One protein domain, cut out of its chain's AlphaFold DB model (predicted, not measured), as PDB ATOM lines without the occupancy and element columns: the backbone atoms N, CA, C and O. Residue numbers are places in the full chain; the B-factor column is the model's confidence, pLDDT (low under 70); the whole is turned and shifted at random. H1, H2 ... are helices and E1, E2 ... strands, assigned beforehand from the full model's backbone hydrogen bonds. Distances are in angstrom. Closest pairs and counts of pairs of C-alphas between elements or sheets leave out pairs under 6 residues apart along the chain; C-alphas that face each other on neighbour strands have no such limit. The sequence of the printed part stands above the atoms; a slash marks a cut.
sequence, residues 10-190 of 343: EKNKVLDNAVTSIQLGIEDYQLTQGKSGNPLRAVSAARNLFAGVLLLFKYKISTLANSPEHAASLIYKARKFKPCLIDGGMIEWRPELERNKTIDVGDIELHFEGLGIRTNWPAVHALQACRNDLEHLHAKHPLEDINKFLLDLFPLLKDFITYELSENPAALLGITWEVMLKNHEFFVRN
ATOM      1  N   GLU A  10     -57.980  52.981  30.137       91.62
ATOM      2  CA  GLU A  10     -56.898  53.963  30.061       91.62
ATOM      3  C   GLU A  10     -55.566  53.244  29.816       91.62
ATOM      4  O   GLU A  10     -54.949  52.738  30.752       91.62
ATOM      5  N   LYS A  11     -55.127  53.186  28.551       92.06
ATOM      6  CA  LYS A  11     -53.940  52.416  28.128       92.06
ATOM      7  C   LYS A  11     -52.679  52.782  28.926       92.06
ATOM      8  O   LYS A  11     -51.964  51.889  29.363       92.06
ATOM      9  N   ASN A  12     -52.459  54.073  29.191       92.25
ATOM     10  CA  ASN A  12     -51.286  54.545  29.939       92.25
ATOM     11  C   ASN A  12     -51.264  54.021  31.378       92.25
ATOM     12  O   ASN A  12     -50.221  53.582  31.834       92.25
ATOM     13  N   LYS A  13     -52.415  53.936  32.058       93.75
ATOM     14  CA  LYS A  13     -52.472  53.331  33.400       93.75
ATOM     15  C   LYS A  13     -52.120  51.843  33.384       93.75
ATOM     16  O   LYS A  13     -51.589  51.333  34.363       93.75
ATOM     17  N   VAL A  14     -52.436  51.131  32.297       94.62
ATOM     18  CA  VAL A  14     -52.032  49.723  32.138       94.62
ATOM     19  C   VAL A  14     -50.516  49.627  31.992       94.62
ATOM     20  O   VAL A  14     -49.916  48.780  32.648       94.62
ATOM     21  N   LEU A  15     -49.908  50.512  31.195       96.88
ATOM     22  CA  LEU A  15     -48.455  50.591  31.040       96.88
ATOM     23  C   LEU A  15     -47.760  50.949  32.357       96.88
ATOM     24  O   LEU A  15     -46.859  50.227  32.770       96.88
ATOM     25  N   ASP A  16     -48.219  51.995  33.048       96.62
ATOM     26  CA  ASP A  16     -47.655  52.438  34.328       96.62
ATOM     27  C   ASP A  16     -47.697  51.312  35.368       96.62
ATOM     28  O   ASP A  16     -46.716  51.064  36.072       96.62
ATOM     29  N   ASN A  17     -48.810  50.571  35.428       96.56
ATOM     30  CA  ASN A  17     -48.931  49.405  36.297       96.56
ATOM     31  C   ASN A  17     -47.971  48.286  35.883       96.56
ATOM     32  O   ASN A  17     -47.375  47.659  36.752       96.56
ATOM     33  N   ALA A  18     -47.809  48.036  34.581       97.38
ATOM     34  CA  ALA A  18     -46.888  47.021  34.079       97.38
ATOM     35  C   ALA A  18     -45.444  47.333  34.487       97.38
ATOM     36  O   ALA A  18     -44.763  46.482  35.060       97.38
ATOM     37  N   VAL A  19     -45.012  48.575  34.253       97.06
ATOM     38  CA  VAL A  19     -43.683  49.073  34.620       97.06
ATOM     39  C   VAL A  19     -43.492  48.997  36.133       97.06
ATOM     40  O   VAL A  19     -42.530  48.386  36.585       97.06
ATOM     41  N   THR A  20     -44.442  49.512  36.919       97.38
ATOM     42  CA  THR A  20     -44.379  49.476  38.390       97.38
ATOM     43  C   THR A  20     -44.269  48.042  38.912       97.38
ATOM     44  O   THR A  20     -43.469  47.768  39.802       97.38
ATOM     45  N   SER A  21     -45.030  47.098  38.350       97.62
ATOM     46  CA  SER A  21     -44.947  45.686  38.731       97.62
ATOM     47  C   SER A  21     -43.578  45.079  38.417       97.62
ATOM     48  O   SER A  21     -43.033  44.361  39.249       97.62
ATOM     49  N   ILE A  22     -42.977  45.398  37.266       96.94
ATOM     50  CA  ILE A  22     -41.623  44.927  36.932       96.94
ATOM     51  C   ILE A  22     -40.592  45.527  37.897       96.94
ATOM     52  O   ILE A  22     -39.751  44.799  38.420       96.94
ATOM     53  N   GLN A  23     -40.680  46.829  38.174       95.88
ATOM     54  CA  GLN A  23     -39.773  47.536  39.083       95.88
ATOM     55  C   GLN A  23     -39.815  46.943  40.495       95.88
ATOM     56  O   GLN A  23     -38.781  46.508  41.001       95.88
ATOM     57  N   LEU A  24     -41.011  46.815  41.080       96.06
ATOM     58  CA  LEU A  24     -41.204  46.191  42.393       96.06
ATOM     59  C   LEU A  24     -40.735  44.734  42.415       96.06
ATOM     60  O   LEU A  24     -40.179  44.273  43.408       96.06
ATOM     61  N   GLY A  25     -40.934  44.003  41.318       95.50
ATOM     62  CA  GLY A  25     -40.463  42.631  41.188       95.50
ATOM     63  C   GLY A  25     -38.938  42.512  41.263       95.50
ATOM     64  O   GLY A  25     -38.421  41.617  41.931       95.50
ATOM     65  N   ILE A  26     -38.209  43.436  40.631       94.06
ATOM     66  CA  ILE A  26     -36.744  43.490  40.709       94.06
ATOM     67  C   ILE A  26     -36.267  43.968  42.082       94.06
ATOM     68  O   ILE A  26     -35.298  43.416  42.600       94.06
ATOM     69  N   GLU A  27     -36.944  44.935  42.702       93.31
ATOM     70  CA  GLU A  27     -36.632  45.361  44.072       93.31
ATOM     71  C   GLU A  27     -36.790  44.202  45.068       93.31
ATOM     72  O   GLU A  27     -35.881  43.926  45.853       93.31
ATOM     73  N   ASP A  28     -37.903  43.464  44.996       93.31
ATOM     74  CA  ASP A  28     -38.122  42.266  45.811       93.31
ATOM     75  C   ASP A  28     -37.046  41.204  45.535       93.31
ATOM     76  O   ASP A  28     -36.534  40.604  46.480       93.31
ATOM     77  N   TYR A  29     -36.646  41.003  44.272       90.12
ATOM     78  CA  TYR A  29     -35.537  40.107  43.941       90.12
ATOM     79  C   TYR A  29     -34.233  40.547  44.610       90.12
ATOM     80  O   TYR A  29     -33.560  39.722  45.219       90.12
ATOM     81  N   GLN A  30     -33.870  41.827  44.557       88.12
ATOM     82  CA  GLN A  30     -32.641  42.313  45.194       88.12
ATOM     83  C   GLN A  30     -32.638  42.052  46.705       88.12
ATOM     84  O   GLN A  30     -31.598  41.707  47.263       88.12
ATOM     85  N   LEU A  31     -33.801  42.128  47.357       89.75
ATOM     86  CA  LEU A  31     -33.961  41.794  48.775       89.75
ATOM     87  C   LEU A  31     -33.813  40.293  49.078       89.75
ATOM     88  O   LEU A  31     -33.667  39.930  50.246       89.75
ATOM     89  N   THR A  32     -33.842  39.418  48.069       83.56
ATOM     90  CA  THR A  32     -33.507  37.991  48.236       83.56
ATOM     91  C   THR A  32     -32.001  37.740  48.278       83.56
ATOM     92  O   THR A  32     -31.574  36.719  48.811       83.56
ATOM     93  N   GLN A  33     -31.193  38.651  47.728       78.56
ATOM     94  CA  GLN A  33     -29.767  38.427  47.505       78.56
ATOM     95  C   GLN A  33     -28.917  38.753  48.746       78.56
ATOM     96  O   GLN A  33     -29.250  39.611  49.564       78.56
ATOM     97  N   GLY A  34     -27.761  38.091  48.854       68.62
ATOM     98  CA  GLY A  34     -26.766  38.326  49.905       68.62
ATOM     99  C   GLY A  34     -27.000  37.548  51.207       68.62
ATOM    100  O   GLY A  34     -28.005  36.870  51.395       68.62
ATOM    101  N   LYS A  35     -26.040  37.652  52.141       64.69
ATOM    102  CA  LYS A  35     -26.023  36.875  53.402       64.69
ATOM    103  C   LYS A  35     -27.187  37.179  54.354       64.69
ATOM    104  O   LYS A  35     -27.483  36.366  55.221       64.69
ATOM    105  N   SER A  36     -27.820  38.342  54.214       71.25
ATOM    106  CA  SER A  36     -28.985  38.774  54.998       71.25
ATOM    107  C   SER A  36     -30.255  38.900  54.147       71.25
ATOM    108  O   SER A  36     -31.184  39.604  54.545       71.25
ATOM    109  N   GLY A  37     -30.270  38.293  52.957       75.06
ATOM    110  CA  GLY A  37     -31.428  38.296  52.071       75.06
ATOM    111  C   GLY A  37     -32.615  37.557  52.690       75.06
ATOM    112  O   GLY A  37     -32.450  36.695  53.552       75.06
ATOM    113  N   ASN A  38     -33.826  37.902  52.261       81.31
ATOM    114  CA  ASN A  38     -35.051  37.232  52.682       81.31
ATOM    115  C   ASN A  38     -35.585  36.352  51.537       81.31
ATOM    116  O   ASN A  38     -36.238  36.885  50.636       81.31
ATOM    117  N   PRO A  39     -35.386  35.017  51.572       79.25
ATOM    118  CA  PRO A  39     -35.860  34.112  50.523       79.25
ATOM    119  C   PRO A  39     -37.374  34.166  50.286       79.25
ATOM    120  O   PRO A  39     -37.828  33.906  49.176       79.25
ATOM    121  N   LEU A  40     -38.171  34.581  51.282       82.12
ATOM    122  CA  LEU A  40     -39.627  34.739  51.136       82.12
ATOM    123  C   LEU A  40     -40.001  35.819  50.109       82.12
ATOM    124  O   LEU A  40     -41.117  35.823  49.588       82.12
ATOM    125  N   ARG A  41     -39.076  36.737  49.796       89.06
ATOM    126  CA  ARG A  41     -39.269  37.759  48.763       89.06
ATOM    127  C   ARG A  41     -39.222  37.188  47.346       89.06
ATOM    128  O   ARG A  41     -39.756  37.836  46.454       89.06
ATOM    129  N   ALA A  42     -38.707  35.971  47.142       88.12
ATOM    130  CA  ALA A  42     -38.683  35.318  45.831       88.12
ATOM    131  C   ALA A  42     -40.096  35.139  45.249       88.12
ATOM    132  O   ALA A  42     -40.335  35.453  44.086       88.12
ATOM    133  N   VAL A  43     -41.063  34.735  46.081       89.12
ATOM    134  CA  VAL A  43     -42.468  34.567  45.664       89.12
ATOM    135  C   VAL A  43     -43.090  35.910  45.265       89.12
ATOM    136  O   VAL A  43     -43.788  36.008  44.255       89.12
ATOM    137  N   SER A  44     -42.812  36.965  46.040       91.38
ATOM    138  CA  SER A  44     -43.281  38.327  45.747       91.38
ATOM    139  C   SER A  44     -42.686  38.849  44.438       91.38
ATOM    140  O   SER A  44     -43.420  39.339  43.578       91.38
ATOM    141  N   ALA A  45     -41.377  38.653  44.254       93.50
ATOM    142  CA  ALA A  45     -40.658  39.012  43.043       93.50
ATOM    143  C   ALA A  45     -41.273  38.329  41.815       93.50
ATOM    144  O   ALA A  45     -41.731  39.017  40.905       93.50
ATOM    145  N   ALA A  46     -41.386  36.996  41.815       92.50
ATOM    146  CA  ALA A  46     -41.953  36.245  40.694       92.50
ATOM    147  C   ALA A  46     -43.392  36.671  40.364       92.50
ATOM    148  O   ALA A  46     -43.739  36.845  39.193       92.50
ATOM    149  N   ARG A  47     -44.233  36.903  41.383       92.88
ATOM    150  CA  ARG A  47     -45.612  37.373  41.188       92.88
ATOM    151  C   ARG A  47     -45.652  38.736  40.502       92.88
ATOM    152  O   ARG A  47     -46.401  38.903  39.538       92.88
ATOM    153  N   ASN A  48     -44.867  39.691  40.993       96.19
ATOM    154  CA  ASN A  48     -44.824  41.048  40.456       96.19
ATOM    155  C   ASN A  48     -44.241  41.073  39.036       96.19
ATOM    156  O   ASN A  48     -44.838  41.671  38.141       96.19
ATOM    157  N   LEU A  49     -43.150  40.343  38.789       96.06
ATOM    158  CA  LEU A  49     -42.535  40.251  37.464       96.06
ATOM    159  C   LEU A  49     -43.482  39.605  36.444       96.06
ATOM    160  O   LEU A  49     -43.702  40.167  35.370       96.06
ATOM    161  N   PHE A  50     -44.101  38.468  36.785       96.38
ATOM    162  CA  PHE A  50     -45.040  37.797  35.883       96.38
ATOM    163  C   PHE A  50     -46.280  38.656  35.611       96.38
ATOM    164  O   PHE A  50     -46.718  38.776  34.466       96.38
ATOM    165  N   ALA A  51     -46.836  39.305  36.640       96.19
ATOM    166  CA  ALA A  51     -47.945  40.240  36.464       96.19
ATOM    167  C   ALA A  51     -47.562  41.404  35.536       96.19
ATOM    168  O   ALA A  51     -48.350  41.767  34.661       96.19
ATOM    169  N   GLY A  52     -46.346  41.937  35.678       97.38
ATOM    170  CA  GLY A  52     -45.789  42.970  34.810       97.38
ATOM    171  C   GLY A  52     -45.733  42.557  33.336       97.38
ATOM    172  O   GLY A  52     -46.207  43.301  32.479       97.38
ATOM    173  N   VAL A  53     -45.260  41.340  33.041       97.31
ATOM    174  CA  VAL A  53     -45.263  40.772  31.676       97.31
ATOM    175  C   VAL A  53     -46.679  40.720  31.102       97.31
ATOM    176  O   VAL A  53     -46.928  41.224  30.005       97.31
ATOM    177  N   LEU A  54     -47.642  40.174  31.852       97.50
ATOM    178  CA  LEU A  54     -49.027  40.076  31.377       97.50
ATOM    179  C   LEU A  54     -49.671  41.450  31.164       97.50
ATOM    180  O   LEU A  54     -50.485  41.619  30.255       97.50
ATOM    181  N   LEU A  55     -49.327  42.439  31.991       97.69
ATOM    182  CA  LEU A  55     -49.801  43.809  31.826       97.69
ATOM    183  C   LEU A  55     -49.184  44.479  30.592       97.69
ATOM    184  O   LEU A  55     -49.917  45.160  29.879       97.69
ATOM    185  N   LEU A  56     -47.906  44.234  30.274       97.38
ATOM    186  CA  LEU A  56     -47.299  44.687  29.015       97.38
ATOM    187  C   LEU A  56     -47.983  44.060  27.796       97.38
ATOM    188  O   LEU A  56     -48.260  44.756  26.818       97.38
ATOM    189  N   PHE A  57     -48.325  42.773  27.859       98.06
ATOM    190  CA  PHE A  57     -49.055  42.104  26.780       98.06
ATOM    191  C   PHE A  57     -50.450  42.711  26.585       98.06
ATOM    192  O   PHE A  57     -50.835  43.058  25.466       98.06
ATOM    193  N   LYS A  58     -51.185  42.931  27.682       97.25
ATOM    194  CA  LYS A  58     -52.480  43.634  27.667       97.25
ATOM    195  C   LYS A  58     -52.344  45.061  27.143       97.25
ATOM    196  O   LYS A  58     -53.187  45.511  26.368       97.25
ATOM    197  N   TYR A  59     -51.283  45.768  27.523       97.56
ATOM    198  CA  TYR A  59     -50.989  47.089  26.989       97.56
ATOM    199  C   TYR A  59     -50.816  47.028  25.470       97.56
ATOM    200  O   TYR A  59     -51.565  47.715  24.774       97.56
ATOM    201  N   LYS A  60     -49.953  46.150  24.940       97.44
ATOM    202  CA  LYS A  60     -49.752  45.992  23.491       97.44
ATOM    203  C   LYS A  60     -51.058  45.702  22.755       97.44
ATOM    204  O   LYS A  60     -51.371  46.418  21.806       97.44
ATOM    205  N   ILE A  61     -51.866  44.746  23.218       96.88
ATOM    206  CA  ILE A  61     -53.193  44.469  22.635       96.88
ATOM    207  C   ILE A  61     -54.041  45.746  22.618       96.88
ATOM    208  O   ILE A  61     -54.624  46.108  21.596       96.88
ATOM    209  N   SER A  62     -54.067  46.484  23.731       96.06
ATOM    210  CA  SER A  62     -54.848  47.715  23.828       96.06
ATOM    211  C   SER A  62     -54.366  48.812  22.872       96.06
ATOM    212  O   SER A  62     -55.185  49.605  22.404       96.06
ATOM    213  N   THR A  63     -53.070  48.877  22.538       95.25
ATOM    214  CA  THR A  63     -52.538  49.875  21.591       95.25
ATOM    215  C   THR A  63     -53.134  49.727  20.195       95.25
ATOM    216  O   THR A  63     -53.383  50.747  19.559       95.25
ATOM    217  N   LEU A  64     -53.483  48.504  19.782       93.94
ATOM    218  CA  LEU A  64     -54.082  48.217  18.475       93.94
ATOM    219  C   LEU A  64     -55.546  48.679  18.361       93.94
ATOM    220  O   LEU A  64     -56.105  48.728  17.267       93.94
ATOM    221  N   ALA A  65     -56.185  49.039  19.476       92.25
ATOM    222  CA  ALA A  65     -57.555  49.526  19.473       92.25
ATOM    223  C   ALA A  65     -57.661  51.020  19.122       92.25
ATOM    224  O   ALA A  65     -56.992  51.867  19.718       92.25
ATOM    225  N   ASN A  66     -58.615  51.354  18.251       90.06
ATOM    226  CA  ASN A  66     -58.885  52.727  17.801       90.06
ATOM    227  C   ASN A  66     -59.589  53.629  18.838       90.06
ATOM    228  O   ASN A  66     -59.634  54.842  18.653       90.06
ATOM    229  N   SER A  67     -60.159  53.071  19.913       89.88
ATOM    230  CA  SER A  67     -60.845  53.845  20.962       89.88
ATOM    231  C   SER A  67     -60.683  53.211  22.354       89.88
ATOM    232  O   SER A  67     -60.364  52.019  22.444       89.88
ATOM    233  N   PRO A  68     -60.910  53.962  23.452       89.00
ATOM    234  CA  PRO A  68     -60.879  53.422  24.817       89.00
ATOM    235  C   PRO A  68     -61.898  52.302  25.075       89.00
ATOM    236  O   PRO A  68     -61.639  51.409  25.881       89.00
ATOM    237  N   GLU A  69     -63.052  52.333  24.410       88.88
ATOM    238  CA  GLU A  69     -64.102  51.310  24.503       88.88
ATOM    239  C   GLU A  69     -63.701  50.042  23.745       88.88
ATOM    240  O   GLU A  69     -63.880  48.938  24.256       88.88
ATOM    241  N   HIS A  70     -63.110  50.190  22.554       88.62
ATOM    242  CA  HIS A  70     -62.580  49.053  21.801       88.62
ATOM    243  C   HIS A  70     -61.401  48.407  22.547       88.62
ATOM    244  O   HIS A  70     -61.321  47.186  22.660       88.62
ATOM    245  N   ALA A  71     -60.533  49.215  23.162       91.50
ATOM    246  CA  ALA A  71     -59.470  48.712  24.026       91.50
ATOM    247  C   ALA A  71     -60.045  47.913  25.206       91.50
ATOM    248  O   ALA A  71     -59.574  46.822  25.511       91.50
ATOM    249  N   ALA A  72     -61.109  48.417  25.835       90.94
ATOM    250  CA  ALA A  72     -61.799  47.704  26.901       90.94
ATOM    251  C   ALA A  72     -62.387  46.366  26.420       90.94
ATOM    252  O   ALA A  72     -62.282  45.380  27.146       90.94
ATOM    253  N   SER A  73     -62.956  46.292  25.212       90.12
ATOM    254  CA  SER A  73     -63.509  45.032  24.696       90.12
ATOM    255  C   SER A  73     -62.466  43.965  24.376       90.12
ATOM    256  O   SER A  73     -62.817  42.791  24.379       90.12
ATOM    257  N   LEU A  74     -61.213  44.355  24.124       91.62
ATOM    258  CA  LEU A  74     -60.106  43.411  23.930       91.62
ATOM    259  C   LEU A  74     -59.513  42.916  25.259       91.62
ATOM    260  O   LEU A  74     -58.898  41.861  25.296       91.62
ATOM    261  N   ILE A  75     -59.661  43.674  26.353       94.06
ATOM    262  CA  ILE A  75     -59.004  43.368  27.637       94.06
ATOM    263  C   ILE A  75     -59.957  42.784  28.681       94.06
ATOM    264  O   ILE A  75     -59.535  41.957  29.490       94.06
ATOM    265  N   TYR A  76     -61.226  43.189  28.707       93.44
ATOM    266  CA  TYR A  76     -62.215  42.651  29.642       93.44
ATOM    267  C   TYR A  76     -62.951  41.456  29.038       93.44
ATOM    268  O   TYR A  76     -63.379  41.504  27.887       93.44
ATOM    269  N   LYS A  77     -63.175  40.402  29.835       90.75
ATOM    270  CA  LYS A  77     -63.924  39.232  29.360       90.75
ATOM    271  C   LYS A  77     -65.375  39.609  29.059       90.75
ATOM    272  O   LYS A  77     -66.028  40.307  29.840       90.75
ATOM    273  N   ALA A  78     -65.900  39.120  27.940       86.50
ATOM    274  CA  ALA A  78     -67.307  39.270  27.599       86.50
ATOM    275  C   ALA A  78     -68.147  38.243  28.371       86.50
ATOM    276  O   ALA A  78     -67.937  37.040  28.253       86.50
ATOM    277  N   ARG A  79     -69.150  38.708  29.121       85.00
ATOM    278  CA  ARG A  79     -70.119  37.829  29.794       85.00
ATOM    279  C   ARG A  79     -71.105  37.216  28.804       85.00
ATOM    280  O   ARG A  79     -71.536  36.078  28.961       85.00
ATOM    281  N   LYS A  80     -71.566  38.034  27.857       84.81
ATOM    282  CA  LYS A  80     -72.515  37.683  26.793       84.81
ATOM    283  C   LYS A  80     -72.545  38.770  25.730       84.81
ATOM    284  O   LYS A  80     -72.228  39.920  26.021       84.81
ATOM    285  N   PHE A  81     -72.999  38.423  24.534       85.00
ATOM    286  CA  PHE A  81     -73.243  39.381  23.463       85.00
ATOM    287  C   PHE A  81     -74.710  39.803  23.460       85.00
ATOM    288  O   PHE A  81     -75.606  38.985  23.684       85.00
ATOM    289  N   LYS A  82     -74.956  41.095  23.242       84.19
ATOM    290  CA  LYS A  82     -76.301  41.662  23.148       84.19
ATOM    291  C   LYS A  82     -76.456  42.413  21.828       84.19
ATOM    292  O   LYS A  82     -75.558  43.179  21.478       84.19
ATOM    293  N   PRO A  83     -77.587  42.245  21.124       87.62
ATOM    294  CA  PRO A  83     -77.887  43.070  19.966       87.62
ATOM    295  C   PRO A  83     -78.176  44.505  20.425       87.62
ATOM    296  O   PRO A  83     -78.924  44.733  21.381       87.62
ATOM    297  N   CYS A  84     -77.572  45.477  19.757       82.38
ATOM    298  CA  CYS A  84     -77.779  46.904  19.963       82.38
ATOM    299  C   CYS A  84     -78.142  47.548  18.626       82.38
ATOM    300  O   CYS A  84     -77.487  47.306  17.616       82.38
ATOM    301  N   LEU A  85     -79.191  48.366  18.626       83.50
ATOM    302  CA  LEU A  85     -79.534  49.184  17.467       83.50
ATOM    303  C   LEU A  85     -78.546  50.346  17.377       83.50
ATOM    304  O   LEU A  85     -78.369  51.078  18.354       83.50
ATOM    305  N   ILE A  86     -77.911  50.487  16.218       82.69
ATOM    306  CA  ILE A  86     -77.070  51.639  15.885       82.69
ATOM    307  C   ILE A  86     -77.828  52.616  14.982       82.69
ATOM    308  O   ILE A  86     -78.880  52.284  14.421       82.69
ATOM    309  N   ASP A  87     -77.288  53.826  14.843       77.06
ATOM    310  CA  ASP A  87     -77.828  54.832  13.932       77.06
ATOM    311  C   ASP A  87     -77.905  54.259  12.509       77.06
ATOM    312  O   ASP A  87     -76.950  53.679  11.997       77.06
ATOM    313  N   GLY A  88     -79.083  54.369  11.889       79.50
ATOM    314  CA  GLY A  88     -79.382  53.743  10.595       79.50
ATOM    315  C   GLY A  88     -80.147  52.416  10.670       79.50
ATOM    316  O   GLY A  88     -80.416  51.822   9.632       79.50
ATOM    317  N   GLY A  89     -80.537  51.952  11.865       85.00
ATOM    318  CA  GLY A  89     -81.427  50.791  12.033       85.00
ATOM    319  C   GLY A  89     -80.745  49.429  11.880       85.00
ATOM    320  O   GLY A  89     -81.420  48.400  11.879       85.00
ATOM    321  N   MET A  90     -79.416  49.404  11.772       82.75
ATOM    322  CA  MET A  90     -78.641  48.165  11.771       82.75
ATOM    323  C   MET A  90     -78.505  47.603  13.192       82.75
ATOM    324  O   MET A  90     -78.488  48.344  14.179       82.75
ATOM    325  N   ILE A  91     -78.410  46.277  13.295       87.12
ATOM    326  CA  ILE A  91     -78.181  45.569  14.557       87.12
ATOM    327  C   ILE A  91     -76.693  45.245  14.659       87.12
ATOM    328  O   ILE A  91     -76.168  44.478  13.856       87.12
ATOM    329  N   GLU A  92     -76.031  45.789  15.674       84.81
ATOM    330  CA  GLU A  92     -74.653  45.463  16.028       84.81
ATOM    331  C   GLU A  92     -74.637  44.600  17.294       84.81
ATOM    332  O   GLU A  92     -75.265  44.934  18.302       84.81
ATOM    333  N   TRP A  93     -73.911  43.485  17.272       83.50
ATOM    334  CA  TRP A  93     -73.721  42.656  18.459       83.50
ATOM    335  C   TRP A  93     -72.570  43.206  19.294       83.50
ATOM    336  O   TRP A  93     -71.412  43.108  18.900       83.50
ATOM    337  N   ARG A  94     -72.881  43.761  20.469       82.38
ATOM    338  CA  ARG A  94     -71.874  44.306  21.389       82.38
ATOM    339  C   ARG A  94     -71.665  43.385  22.596       82.38
ATOM    340  O   ARG A  94     -72.648  42.866  23.142       82.38
ATOM    341  N   PRO A  95     -70.416  43.179  23.046       83.75
ATOM    342  CA  PRO A  95     -70.138  42.402  24.245       83.75
ATOM    343  C   PRO A  95     -70.550  43.165  25.513       83.75
ATOM    344  O   PRO A  95     -70.281  44.355  25.677       83.75
ATOM    345  N   GLU A  96     -71.179  42.469  26.457       86.12
ATOM    346  CA  GLU A  96     -71.375  42.940  27.830       86.12
ATOM    347  C   GLU A  96     -70.166  42.527  28.675       86.12
ATOM    348  O   GLU A  96     -70.051  41.371  29.079       86.12
ATOM    349  N   LEU A  97     -69.261  43.474  28.923       85.44
ATOM    350  CA  LEU A  97     -67.969  43.217  29.566       85.44
ATOM    351  C   LEU A  97     -68.075  43.035  31.090       85.44
ATOM    352  O   LEU A  97     -68.788  43.773  31.782       85.44
ATOM    353  N   GLU A  98     -67.300  42.094  31.626       84.38
ATOM    354  CA  GLU A  98     -67.078  41.902  33.060       84.38
ATOM    355  C   GLU A  98     -66.000  42.868  33.565       84.38
ATOM    356  O   GLU A  98     -64.809  42.674  33.350       84.38
ATOM    357  N   ARG A  99     -66.401  43.915  34.293       75.44
ATOM    358  CA  ARG A  99     -65.467  44.958  34.765       75.44
ATOM    359  C   ARG A  99     -64.373  44.458  35.717       75.44
ATOM    360  O   ARG A  99     -63.378  45.147  35.902       75.44
ATOM    361  N   ASN A 100     -64.575  43.307  36.352       82.00
ATOM    362  CA  ASN A 100     -63.661  42.711  37.326       82.00
ATOM    363  C   ASN A 100     -62.893  41.499  36.781       82.00
ATOM    364  O   ASN A 100     -62.112  40.912  37.525       82.00
ATOM    365  N   LYS A 101     -63.105  41.111  35.517       88.88
ATOM    366  CA  LYS A 101     -62.370  40.011  34.890       88.88
ATOM    367  C   LYS A 101     -61.729  40.475  33.597       88.88
ATOM    368  O   LYS A 101     -62.406  40.911  32.669       88.88
ATOM    369  N   THR A 102     -60.412  40.354  33.550       92.00
ATOM    370  CA  THR A 102     -59.635  40.607  32.337       92.00
ATOM    371  C   THR A 102     -59.244  39.291  31.685       92.00
ATOM    372  O   THR A 102     -59.356  38.236  32.313       92.00
ATOM    373  N   ILE A 103     -58.812  39.370  30.431       93.56
ATOM    374  CA  ILE A 103     -58.228  38.252  29.697       93.56
ATOM    375  C   ILE A 103     -57.095  37.601  30.510       93.56
ATOM    376  O   ILE A 103     -56.317  38.293  31.185       93.56
ATOM    377  N   ASP A 104     -57.053  36.273  30.499       94.12
ATOM    378  CA  ASP A 104     -55.990  35.476  31.120       94.12
ATOM    379  C   ASP A 104     -54.877  35.136  30.112       94.12
ATOM    380  O   ASP A 104     -54.842  35.687  29.017       94.12
ATOM    381  N   VAL A 105     -53.920  34.286  30.503       94.44
ATOM    382  CA  VAL A 105     -52.777  33.915  29.649       94.44
ATOM    383  C   VAL A 105     -53.238  33.264  28.342       94.44
ATOM    384  O   VAL A 105     -52.743  33.646  27.287       94.44
ATOM    385  N   GLY A 106     -54.212  32.350  28.401       95.00
ATOM    386  CA  GLY A 106     -54.708  31.660  27.208       95.00
ATOM    387  C   GLY A 106     -55.491  32.598  26.293       95.00
ATOM    388  O   GLY A 106     -55.331  32.564  25.076       95.00
ATOM    389  N   ASP A 107     -56.281  33.507  26.868       95.38
ATOM    390  CA  ASP A 107     -56.937  34.552  26.083       95.38
ATOM    391  C   ASP A 107     -55.910  35.474  25.396       95.38
ATOM    392  O   ASP A 107     -56.098  35.829  24.232       95.38
ATOM    393  N   ILE A 108     -54.833  35.874  26.092       96.94
ATOM    394  CA  ILE A 108     -53.760  36.707  25.517       96.94
ATOM    395  C   ILE A 108     -53.085  35.980  24.353       96.94
ATOM    396  O   ILE A 108     -52.832  36.609  23.330       96.94
ATOM    397  N   GLU A 109     -52.829  34.679  24.487       97.00
ATOM    398  CA  GLU A 109     -52.234  33.851  23.435       97.00
ATOM    399  C   GLU A 109     -53.082  33.838  22.163       97.00
ATOM    400  O   GLU A 109     -52.585  34.178  21.087       97.00
ATOM    401  N   LEU A 110     -54.391  33.612  22.305       95.81
ATOM    402  CA  LEU A 110     -55.342  33.695  21.193       95.81
ATOM    403  C   LEU A 110     -55.396  35.097  20.569       95.81
ATOM    404  O   LEU A 110     -55.499  35.240  19.349       95.81
ATOM    405  N   HIS A 111     -55.319  36.151  21.387       95.44
ATOM    406  CA  HIS A 111     -55.278  37.521  20.874       95.44
ATOM    407  C   HIS A 111     -53.982  37.786  20.109       95.44
ATOM    408  O   HIS A 111     -54.026  38.418  19.061       95.44
ATOM    409  N   PHE A 112     -52.838  37.315  20.599       97.44
ATOM    410  CA  PHE A 112     -51.553  37.491  19.926       97.44
ATOM    411  C   PHE A 112     -51.533  36.785  18.575       97.44
ATOM    412  O   PHE A 112     -51.125  37.400  17.591       97.44
ATOM    413  N   GLU A 113     -52.045  35.554  18.504       95.94
ATOM    414  CA  GLU A 113     -52.194  34.821  17.246       95.94
ATOM    415  C   GLU A 113     -53.088  35.588  16.259       95.94
ATOM    416  O   GLU A 113     -52.675  35.874  15.135       95.94
ATOM    417  N   GLY A 114     -54.281  36.006  16.697       94.44
ATOM    418  CA  GLY A 114     -55.230  36.730  15.848       94.44
ATOM    419  C   GLY A 114     -54.769  38.133  15.431       94.44
ATOM    420  O   GLY A 114     -55.166  38.621  14.374       94.44
ATOM    421  N   LEU A 115     -53.937  38.787  16.244       94.75
ATOM    422  CA  LEU A 115     -53.426  40.144  16.010       94.75
ATOM    423  C   LEU A 115     -52.018  40.159  15.393       94.75
ATOM    424  O   LEU A 115     -51.510  41.233  15.075       94.75
ATOM    425  N   GLY A 116     -51.385  38.995  15.219       95.06
ATOM    426  CA  GLY A 116     -50.040  38.865  14.657       95.06
ATOM    427  C   GLY A 116     -48.917  39.410  15.549       95.06
ATOM    428  O   GLY A 116     -47.876  39.801  15.023       95.06
ATOM    429  N   ILE A 117     -49.118  39.450  16.869       96.44
ATOM    430  CA  ILE A 117     -48.116  39.889  17.856       96.44
ATOM    431  C   ILE A 117     -47.223  38.696  18.205       96.44
ATOM    432  O   ILE A 117     -47.728  37.617  18.523       96.44
ATOM    433  N   ARG A 118     -45.899  38.868  18.177       93.75
ATOM    434  CA  ARG A 118     -44.955  37.777  18.454       93.75
ATOM    435  C   ARG A 118     -44.395  37.865  19.866       93.75
ATOM    436  O   ARG A 118     -44.113  38.932  20.393       93.75
ATOM    437  N   THR A 119     -44.200  36.710  20.487       94.44
ATOM    438  CA  THR A 119     -43.498  36.590  21.767       94.44
ATOM    439  C   THR A 119     -42.957  35.173  21.928       94.44
ATOM    440  O   THR A 119     -43.350  34.264  21.193       94.44
ATOM    441  N   ASN A 120     -42.046  34.971  22.878       93.38
ATOM    442  CA  ASN A 120     -41.515  33.649  23.195       93.38
ATOM    443  C   ASN A 120     -42.463  32.925  24.169       93.38
ATOM    444  O   ASN A 120     -42.271  32.969  25.383       93.38
ATOM    445  N   TRP A 121     -43.496  32.271  23.629       94.56
ATOM    446  CA  TRP A 121     -44.461  31.484  24.410       94.56
ATOM    447  C   TRP A 121     -43.822  30.397  25.286       94.56
ATOM    448  O   TRP A 121     -44.184  30.327  26.460       94.56
ATOM    449  N   PRO A 122     -42.826  29.619  24.809       93.31
ATOM    450  CA  PRO A 122     -42.078  28.709  25.676       93.31
ATOM    451  C   PRO A 122     -41.516  29.382  26.937       93.31
ATOM    452  O   PRO A 122     -41.695  28.856  28.035       93.31
ATOM    453  N   ALA A 123     -40.916  30.572  26.811       91.31
ATOM    454  CA  ALA A 123     -40.438  31.329  27.968       91.31
ATOM    455  C   ALA A 123     -41.595  31.800  28.863       91.31
ATOM    456  O   ALA A 123     -41.517  31.673  30.079       91.31
ATOM    457  N   VAL A 124     -42.707  32.283  28.294       95.00
ATOM    458  CA  VAL A 124     -43.891  32.698  29.075       95.00
ATOM    459  C   VAL A 124     -44.447  31.539  29.911       95.00
ATOM    460  O   VAL A 124     -44.750  31.730  31.090       95.00
ATOM    461  N   HIS A 125     -44.550  30.338  29.337       93.50
ATOM    462  CA  HIS A 125     -45.004  29.151  30.064       93.50
ATOM    463  C   HIS A 125     -43.999  28.702  31.128       93.50
ATOM    464  O   HIS A 125     -44.419  28.330  32.222       93.50
ATOM    465  N   ALA A 126     -42.693  28.796  30.859       89.25
ATOM    466  CA  ALA A 126     -41.658  28.523  31.856       89.25
ATOM    467  C   ALA A 126     -41.751  29.486  33.054       89.25
ATOM    468  O   ALA A 126     -41.741  29.043  34.202       89.25
ATOM    469  N   LEU A 127     -41.950  30.786  32.803       92.38
ATOM    470  CA  LEU A 127     -42.182  31.785  33.852       92.38
ATOM    471  C   LEU A 127     -43.462  31.487  34.644       92.38
ATOM    472  O   LEU A 127     -43.481  31.600  35.870       92.38
ATOM    473  N   GLN A 128     -44.541  31.088  33.964       92.62
ATOM    474  CA  GLN A 128     -45.799  30.732  34.619       92.62
ATOM    475  C   GLN A 128     -45.645  29.505  35.526       92.62
ATOM    476  O   GLN A 128     -46.146  29.527  36.651       92.62
ATOM    477  N   ALA A 129     -44.965  28.460  35.046       88.44
ATOM    478  CA  ALA A 129     -44.679  27.253  35.813       88.44
ATOM    479  C   ALA A 129     -43.827  27.586  37.043       88.44
ATOM    480  O   ALA A 129     -44.269  27.355  38.163       88.44
ATOM    481  N   CYS A 130     -42.708  28.284  36.846       86.31
ATOM    482  CA  CYS A 130     -41.821  28.703  37.930       86.31
ATOM    483  C   CYS A 130     -42.548  29.545  38.997       86.31
ATOM    484  O   CYS A 130     -42.388  29.324  40.198       86.31
ATOM    485  N   ARG A 131     -43.422  30.476  38.587       89.75
ATOM    486  CA  ARG A 131     -44.267  31.234  39.523       89.75
ATOM    487  C   ARG A 131     -45.203  30.315  40.316       89.75
ATOM    488  O   ARG A 131     -45.367  30.524  41.513       89.75
ATOM    489  N   ASN A 132     -45.848  29.343  39.667       86.75
ATOM    490  CA  ASN A 132     -46.735  28.395  40.351       86.75
ATOM    491  C   ASN A 132     -45.967  27.558  41.378       86.75
ATOM    492  O   ASN A 132     -46.441  27.395  42.501       86.75
ATOM    493  N   ASP A 133     -44.777  27.087  41.017       82.25
ATOM    494  CA  ASP A 133     -43.924  26.279  41.891       82.25
ATOM    495  C   ASP A 133     -43.508  27.074  43.142       82.25
ATOM    496  O   ASP A 133     -43.616  26.581  44.271       82.25
ATOM    497  N   LEU A 134     -43.165  28.356  42.957       81.06
ATOM    498  CA  LEU A 134     -42.918  29.315  44.038       81.06
ATOM    499  C   LEU A 134     -44.156  29.572  44.919       81.06
ATOM    500  O   LEU A 134     -44.022  29.726  46.133       81.06
ATOM    501  N   GLU A 135     -45.362  29.632  44.343       76.75
ATOM    502  CA  GLU A 135     -46.606  29.917  45.078       76.75
ATOM    503  C   GLU A 135     -47.151  28.713  45.865       76.75
ATOM    504  O   GLU A 135     -47.777  28.901  46.912       76.75
ATOM    505  N   HIS A 136     -46.916  27.484  45.408       71.38
ATOM    506  CA  HIS A 136     -47.538  26.283  45.973       71.38
ATOM    507  C   HIS A 136     -46.818  25.676  47.193       71.38
ATOM    508  O   HIS A 136     -47.049  24.516  47.509       71.38
ATOM    509  N   LEU A 137     -45.998  26.441  47.934       52.06
ATOM    510  CA  LEU A 137     -45.239  25.964  49.116       52.06
ATOM    511  C   LEU A 137     -44.328  24.745  48.832       52.06
ATOM    512  O   LEU A 137     -43.828  24.117  49.764       52.06
ATOM    513  N   HIS A 138     -44.080  24.437  47.555       48.44
ATOM    514  CA  HIS A 138     -43.259  23.317  47.091       48.44
ATOM    515  C   HIS A 138     -41.912  23.744  46.506       48.44
ATOM    516  O   HIS A 138     -41.142  22.869  46.112       48.44
ATOM    517  N   ALA A 139     -41.592  25.043  46.476       53.75
ATOM    518  CA  ALA A 139     -40.264  25.497  46.086       53.75
ATOM    519  C   ALA A 139     -39.229  24.966  47.084       53.75
ATOM    520  O   ALA A 139     -38.991  25.550  48.144       53.75
ATOM    521  N   LYS A 140     -38.624  23.826  46.737       58.09
ATOM    522  CA  LYS A 140     -37.491  23.241  47.460       58.09
ATOM    523  C   LYS A 140     -36.323  24.237  47.483       58.09
ATOM    524  O   LYS A 140     -35.590  24.280  48.468       58.09
ATOM    525  N   HIS A 141     -36.222  25.092  46.453       69.06
ATOM    526  CA  HIS A 141     -35.141  26.059  46.259       69.06
ATOM    527  C   HIS A 141     -35.639  27.429  45.724       69.06
ATOM    528  O   HIS A 141     -35.363  27.795  44.585       69.06
ATOM    529  N   PRO A 142     -36.296  28.275  46.548       75.06
ATOM    530  CA  PRO A 142     -36.896  29.539  46.086       75.06
ATOM    531  C   PRO A 142     -35.921  30.528  45.425       75.06
ATOM    532  O   PRO A 142     -36.321  31.349  44.602       75.06
ATOM    533  N   LEU A 143     -34.640  30.480  45.808       76.12
ATOM    534  CA  LEU A 143     -33.591  31.326  45.232       76.12
ATOM    535  C   LEU A 143     -33.132  30.837  43.850       76.12
ATOM    536  O   LEU A 143     -32.783  31.654  43.001       76.12
ATOM    537  N   GLU A 144     -33.143  29.525  43.619       72.31
ATOM    538  CA  GLU A 144     -32.871  28.941  42.303       72.31
ATOM    539  C   GLU A 144     -33.972  29.340  41.326       72.31
ATOM    540  O   GLU A 144     -33.691  29.930  40.280       72.31
ATOM    541  N   ASP A 145     -35.219  29.098  41.727       79.12
ATOM    542  CA  ASP A 145     -36.392  29.353  40.904       79.12
ATOM    543  C   ASP A 145     -36.436  30.816  40.446       79.12
ATOM    544  O   ASP A 145     -36.576  31.091  39.256       79.12
ATOM    545  N   ILE A 146     -36.209  31.778  41.351       85.00
ATOM    546  CA  ILE A 146     -36.224  33.201  40.981       85.00
ATOM    547  C   ILE A 146     -35.030  33.620  40.106       85.00
ATOM    548  O   ILE A 146     -35.180  34.493  39.250       85.00
ATOM    549  N   ASN A 147     -33.849  33.013  40.271       80.88
ATOM    550  CA  ASN A 147     -32.702  33.296  39.403       80.88
ATOM    551  C   ASN A 147     -32.964  32.792  37.978       80.88
ATOM    552  O   ASN A 147     -32.756  33.533  37.017       80.88
ATOM    553  N   LYS A 148     -33.480  31.566  37.841       80.44
ATOM    554  CA  LYS A 148     -33.900  31.006  36.552       80.44
ATOM    555  C   LYS A 148     -35.008  31.845  35.918       80.44
ATOM    556  O   LYS A 148     -34.903  32.215  34.752       80.44
ATOM    557  N   PHE A 149     -36.000  32.245  36.715       87.31
ATOM    558  CA  PHE A 149     -37.068  33.146  36.290       87.31
ATOM    559  C   PHE A 149     -36.502  34.430  35.671       87.31
ATOM    560  O   PHE A 149     -36.950  34.853  34.611       87.31
ATOM    561  N   LEU A 150     -35.499  35.058  36.294       87.31
ATOM    562  CA  LEU A 150     -34.887  36.272  35.749       87.31
ATOM    563  C   LEU A 150     -34.096  36.044  34.461       87.31
ATOM    564  O   LEU A 150     -34.111  36.918  33.589       87.31
ATOM    565  N   LEU A 151     -33.416  34.902  34.334       83.75
ATOM    566  CA  LEU A 151     -32.686  34.545  33.117       83.75
ATOM    567  C   LEU A 151     -33.622  34.402  31.918       83.75
ATOM    568  O   LEU A 151     -33.287  34.905  30.848       83.75
ATOM    569  N   ASP A 152     -34.796  33.803  32.113       87.06
ATOM    570  CA  ASP A 152     -35.811  33.656  31.063       87.06
ATOM    571  C   ASP A 152     -36.579  34.967  30.814       87.06
ATOM    572  O   ASP A 152     -36.910  35.312  29.675       87.06
ATOM    573  N   LEU A 153     -36.834  35.742  31.873       92.06
ATOM    574  CA  LEU A 153     -37.570  37.003  31.803       92.06
ATOM    575  C   LEU A 153     -36.821  38.071  31.005       92.06
ATOM    576  O   LEU A 153     -37.446  38.836  30.268       92.06
ATOM    577  N   PHE A 154     -35.504  38.183  31.186       90.69
ATOM    578  CA  PHE A 154     -34.754  39.305  30.626       90.69
ATOM    579  C   PHE A 154     -34.770  39.335  29.087       90.69
ATOM    580  O   PHE A 154     -35.174  40.368  28.541       90.69
ATOM    581  N   PRO A 155     -34.421  38.249  28.362       90.19
ATOM    582  CA  PRO A 155     -34.544  38.204  26.906       90.19
ATOM    583  C   PRO A 155     -35.983  38.436  26.439       90.19
ATOM    584  O   PRO A 155     -36.198  39.194  25.497       90.19
ATOM    585  N   LEU A 156     -36.971  37.861  27.140       94.75
ATOM    586  CA  LEU A 156     -38.390  38.036  26.824       94.75
ATOM    587  C   LEU A 156     -38.804  39.515  26.860       94.75
ATOM    588  O   LEU A 156     -39.377  40.017  25.894       94.75
ATOM    589  N   LEU A 157     -38.506  40.225  27.954       94.56
ATOM    590  CA  LEU A 157     -38.834  41.646  28.092       94.56
ATOM    591  C   LEU A 157     -38.060  42.502  27.093       94.56
ATOM    592  O   LEU A 157     -38.650  43.381  26.466       94.56
ATOM    593  N   LYS A 158     -36.759  42.240  26.926       93.12
ATOM    594  CA  LYS A 158     -35.908  42.946  25.965       93.12
ATOM    595  C   LYS A 158     -36.517  42.901  24.567       93.12
ATOM    596  O   LYS A 158     -36.725  43.952  23.958       93.12
ATOM    597  N   ASP A 159     -36.781  41.697  24.072       93.38
ATOM    598  CA  ASP A 159     -37.229  41.478  22.705       93.38
ATOM    599  C   ASP A 159     -38.656  41.996  22.518       93.38
ATOM    600  O   ASP A 159     -38.931  42.694  21.544       93.38
ATOM    601  N   PHE A 160     -39.549  41.759  23.481       96.44
ATOM    602  CA  PHE A 160     -40.924  42.247  23.393       96.44
ATOM    603  C   PHE A 160     -40.998  43.781  23.385       96.44
ATOM    604  O   PHE A 160     -41.652  44.369  22.524       96.44
ATOM    605  N   ILE A 161     -40.294  44.460  24.298       95.31
ATOM    606  CA  ILE A 161     -40.282  45.929  24.342       95.31
ATOM    607  C   ILE A 161     -39.645  46.499  23.063       95.31
ATOM    608  O   ILE A 161     -40.181  47.428  22.460       95.31
ATOM    609  N   THR A 162     -38.539  45.912  22.604       91.56
ATOM    610  CA  THR A 162     -37.810  46.417  21.431       91.56
ATOM    611  C   THR A 162     -38.583  46.205  20.132       91.56
ATOM    612  O   THR A 162     -38.695  47.129  19.330       91.56
ATOM    613  N   TYR A 163     -39.109  45.003  19.899       94.00
ATOM    614  CA  TYR A 163     -39.668  44.631  18.599       94.00
ATOM    615  C   TYR A 163     -41.186  44.808  18.531       94.00
ATOM    616  O   TYR A 163     -41.688  45.301  17.524       94.00
ATOM    617  N   GLU A 164     -41.925  44.476  19.594       95.75
ATOM    618  CA  GLU A 164     -43.390  44.576  19.588       95.75
ATOM    619  C   GLU A 164     -43.890  45.940  20.062       95.75
ATOM    620  O   GLU A 164     -44.840  46.475  19.484       95.75
ATOM    621  N   LEU A 165     -43.268  46.540  21.082       94.69
ATOM    622  CA  LEU A 165     -43.611  47.910  21.492       94.69
ATOM    623  C   LEU A 165     -42.891  48.971  20.648       94.69
ATOM    624  O   LEU A 165     -43.370  50.098  20.578       94.69
ATOM    625  N   SER A 166     -41.800  48.610  19.957       93.31
ATOM    626  CA  SER A 166     -40.928  49.571  19.259       93.31
ATOM    627  C   SER A 166     -40.384  50.658  20.199       93.31
ATOM    628  O   SER A 166     -40.214  51.812  19.806       93.31
ATOM    629  N   GLU A 167     -40.115  50.285  21.450       92.56
ATOM    630  CA  GLU A 167     -39.619  51.171  22.501       92.56
ATOM    631  C   GLU A 167     -38.208  50.779  22.950       92.56
ATOM    632  O   GLU A 167     -37.712  49.686  22.679       92.56
ATOM    633  N   ASN A 168     -37.536  51.686  23.662       88.88
ATOM    634  CA  ASN A 168     -36.245  51.401  24.275       88.88
ATOM    635  C   ASN A 168     -36.457  50.860  25.706       88.88
ATOM    636  O   ASN A 168     -36.983  51.600  26.543       88.88
ATOM    637  N   PRO A 169     -36.006  49.631  26.037       88.94
ATOM    638  CA  PRO A 169     -36.188  49.059  27.374       88.94
ATOM    639  C   PRO A 169     -35.588  49.895  28.511       88.94
ATOM    640  O   PRO A 169     -36.180  49.977  29.585       88.94
ATOM    641  N   ALA A 170     -34.455  50.564  28.273       88.62
ATOM    642  CA  ALA A 170     -33.828  51.447  29.254       88.62
ATOM    643  C   ALA A 170     -34.665  52.708  29.505       88.62
ATOM    644  O   ALA A 170     -34.762  53.166  30.640       88.62
ATOM    645  N   ALA A 171     -35.297  53.251  28.461       90.00
ATOM    646  CA  ALA A 171     -36.189  54.398  28.602       90.00
ATOM    647  C   ALA A 171     -37.488  54.024  29.333       90.00
ATOM    648  O   ALA A 171     -37.955  54.796  30.164       90.00
ATOM    649  N   LEU A 172     -38.044  52.841  29.048       91.75
ATOM    650  CA  LEU A 172     -39.308  52.389  29.630       91.75
ATOM    651  C   LEU A 172     -39.166  51.953  31.096       91.75
ATOM    652  O   LEU A 172     -39.996  52.304  31.930       91.75
ATOM    653  N   LEU A 173     -38.124  51.182  31.423       91.88
ATOM    654  CA  LEU A 173     -37.945  50.600  32.760       91.88
ATOM    655  C   LEU A 173     -37.009  51.423  33.663       91.88
ATOM    656  O   LEU A 173     -36.974  51.197  34.875       91.88
ATOM    657  N   GLY A 174     -36.270  52.386  33.106       91.38
ATOM    658  CA  GLY A 174     -35.371  53.262  33.854       91.38
ATOM    659  C   GLY A 174     -34.246  52.493  34.552       91.38
ATOM    660  O   GLY A 174     -33.655  51.575  33.985       91.38
ATOM    661  N   ILE A 175     -33.964  52.840  35.810       87.44
ATOM    662  CA  ILE A 175     -32.871  52.235  36.594       87.44
ATOM    663  C   ILE A 175     -33.018  50.718  36.780       87.44
ATOM    664  O   ILE A 175     -32.023  50.001  36.884       87.44
ATOM    665  N   THR A 176     -34.248  50.203  36.763       91.00
ATOM    666  CA  THR A 176     -34.513  48.763  36.833       91.00
ATOM    667  C   THR A 176     -33.895  48.025  35.652       91.00
ATOM    668  O   THR A 176     -33.364  46.932  35.839       91.00
ATOM    669  N   TRP A 177     -33.871  48.635  34.463       90.56
ATOM    670  CA  TRP A 177     -33.193  48.054  33.307       90.56
ATOM    671  C   TRP A 177     -31.694  47.872  33.551       90.56
ATOM    672  O   TRP A 177     -31.145  46.824  33.223       90.56
ATOM    673  N   GLU A 178     -31.031  48.853  34.168       86.38
ATOM    674  CA  GLU A 178     -29.602  48.760  34.483       86.38
ATOM    675  C   GLU A 178     -29.307  47.631  35.473       86.38
ATOM    676  O   GLU A 178     -28.315  46.918  35.321       86.38
ATOM    677  N   VAL A 179     -30.163  47.459  36.485       86.56
ATOM    678  CA  VAL A 179     -30.052  46.361  37.455       86.56
ATOM    679  C   VAL A 179     -30.215  45.015  36.755       86.56
ATOM    680  O   VAL A 179     -29.383  44.125  36.928       86.56
ATOM    681  N   MET A 180     -31.260  44.877  35.938       86.69
ATOM    682  CA  MET A 180     -31.525  43.653  35.190       86.69
ATOM    683  C   MET A 180     -30.384  43.318  34.225       86.69
ATOM    684  O   MET A 180     -29.941  42.173  34.194       86.69
ATOM    685  N   LEU A 181     -29.868  44.311  33.493       84.12
ATOM    686  CA  LEU A 181     -28.762  44.138  32.556       84.12
ATOM    687  C   LEU A 181     -27.483  43.701  33.276       84.12
ATOM    688  O   LEU A 181     -26.866  42.724  32.863       84.12
ATOM    689  N   LYS A 182     -27.113  44.360  34.383       83.50
ATOM    690  CA  LYS A 182     -25.934  43.982  35.182       83.50
ATOM    691  C   LYS A 182     -26.032  42.548  35.692       83.50
ATOM    692  O   LYS A 182     -25.060  41.804  35.588       83.50
ATOM    693  N   ASN A 183     -27.198  42.159  36.210       80.44
ATOM    694  CA  ASN A 183     -27.426  40.796  36.682       80.44
ATOM    695  C   ASN A 183     -27.345  39.796  35.523       80.44
ATOM    696  O   ASN A 183     -26.618  38.813  35.618       80.44
ATOM    697  N   HIS A 184     -28.019  40.065  34.405       80.69
ATOM    698  CA  HIS A 184     -28.004  39.180  33.243       80.69
ATOM    699  C   HIS A 184     -26.595  39.014  32.654       80.69
ATOM    700  O   HIS A 184     -26.147  37.888  32.455       80.69
ATOM    701  N   GLU A 185     -25.855  40.106  32.439       81.56
ATOM    702  CA  GLU A 185     -24.468  40.055  31.958       81.56
ATOM    703  C   GLU A 185     -23.532  39.343  32.936       81.56
ATOM    704  O   GLU A 185     -22.581  38.688  32.512       81.56
ATOM    705  N   PHE A 186     -23.752  39.493  34.245       80.88
ATOM    706  CA  PHE A 186     -23.017  38.735  35.252       80.88
ATOM    707  C   PHE A 186     -23.296  37.237  35.100       80.88
ATOM    708  O   PHE A 186     -22.352  36.465  34.972       80.88
ATOM    709  N   PHE A 187     -24.559  36.813  35.045       80.38
ATOM    710  CA  PHE A 187     -24.881  35.393  34.918       80.38
ATOM    711  C   PHE A 187     -24.406  34.791  33.592       80.38
ATOM    712  O   PHE A 187     -23.760  33.750  33.613       80.38
ATOM    713  N   VAL A 188     -24.672  35.436  32.452       79.00
ATOM    714  CA  VAL A 188     -24.310  34.896  31.129       79.00
ATOM    715  C   VAL A 188     -22.798  34.751  30.980       79.00
ATOM    716  O   VAL A 188     -22.337  33.688  30.572       79.00
ATOM    717  N   ARG A 189     -22.018  35.779  31.352       84.31
ATOM    718  CA  ARG A 189     -20.550  35.704  31.278       84.31
ATOM    719  C   ARG A 189     -19.993  34.616  32.185       84.31
ATOM    720  O   ARG A 189     -19.204  33.797  31.733       84.31
ATOM    721  N   ASN A 190     -20.428  34.579  33.444       86.12
ATOM    722  CA  ASN A 190     -19.894  33.604  34.388       86.12
ATOM    723  C   ASN A 190     -20.326  32.174  34.047       86.12
ATOM    724  O   ASN A 190     -19.529  31.264  34.229       86.12
TER     725      ASN A 190
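Overview. This is residues 10 to 190 of the 343 residues of an uncharacterized protein of Pseudomonas syringae (UniProt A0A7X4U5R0). A hairpin of two strands, E1 and E2, makes an arm at one end of a body of helices. In that body H2 is the middle helix: H1 runs beside it, H5 and H6 run along another side, H3 and H4 pack on its part nearest the arm, and H8 crosses H1 and H6 with short H7 next to it. The 181 printed residues hold eight named helices and two named strands, in the order H1 H2 H3 E1 E2 H4 H5 H6 H7 H8; the sheet E1 - E2 is antiparallel, and the class is mostly helix. The whole is only just compact, close to loose, with a radius of gyration of the C-alphas of 18.6 A, and only just elongated, with spans of 70 by 35 by 25 A.

Arrangement. E1, residues 76 to 85, and E2, residues 91 to 102, form an antiparallel hairpin; N 79 and O 96, 2.8 A, and N 82 and O 94, 2.9 A, are within hydrogen-bond range. E1 bends by 81 degrees at residue 79, E2 by 90 degrees at residue 99. The closest C-alphas of E2 and H3, residues 68 to 75, are those of Thr 102 and Ile 75, 5.5 A apart. The hub is H2, residues 41 to 63; with residues 58 to 63 alone it touches H3, closest at C-alphas Ser 62 and Ala 71, 4.7 A. With residues 54 to 61 alone H2 touches H4, residues 105 to 115, closest at C-alphas Phe 57 and Ile 108, 7.3 A. H1, residues 11 to 30, forms a helical hairpin with H2, a shallow tilt of 21 degrees, opposite ways, closest at C-alphas Gly 25 and Ala 45, 4.1 A. H2, H5, residues 121 to 135, and H6, residues 142 to 164, are an up and down bundle, each helix running against the one before; the closest C-alphas of H5 and H6 are Leu 127 and Phe 149, 5.8 A. H8, residues 175 to 190, touches H6 at a steep tilt of 65 degrees, closest at C-alphas Leu 151 and His 184, 6.6 A, and H1 at 48 degrees, steep, closest at C-alphas Gln 23 and Thr 176, 5.9 A. H7, residues 169 to 173, touches H1, closest at C-alphas Val 19 and Leu 173, 6.2 A. H2 and E1 are apart. Every O i to N i+4 pair is within hydrogen-bond range in H1, H2, H3, H4, H5, H7 and H8, and 17 of 19 in H6.

Along the chain. H1 begins at C-alpha 11, (-53.940, 52.416, 28.128), and is 29.1 A long; H2 is 32.6 A, H6 31.2 A, E2 26.2 A. H8 ends at C-alpha 190, (-19.894, 33.604, 34.388).

Size, cuts and confidence. The C-alphas of Lys 35 and Gly 89 are the farthest apart, 70.5 A. The printed part has no cut and no long link. Confidence is under 70 at residues 34 to 35 and 137 to 141.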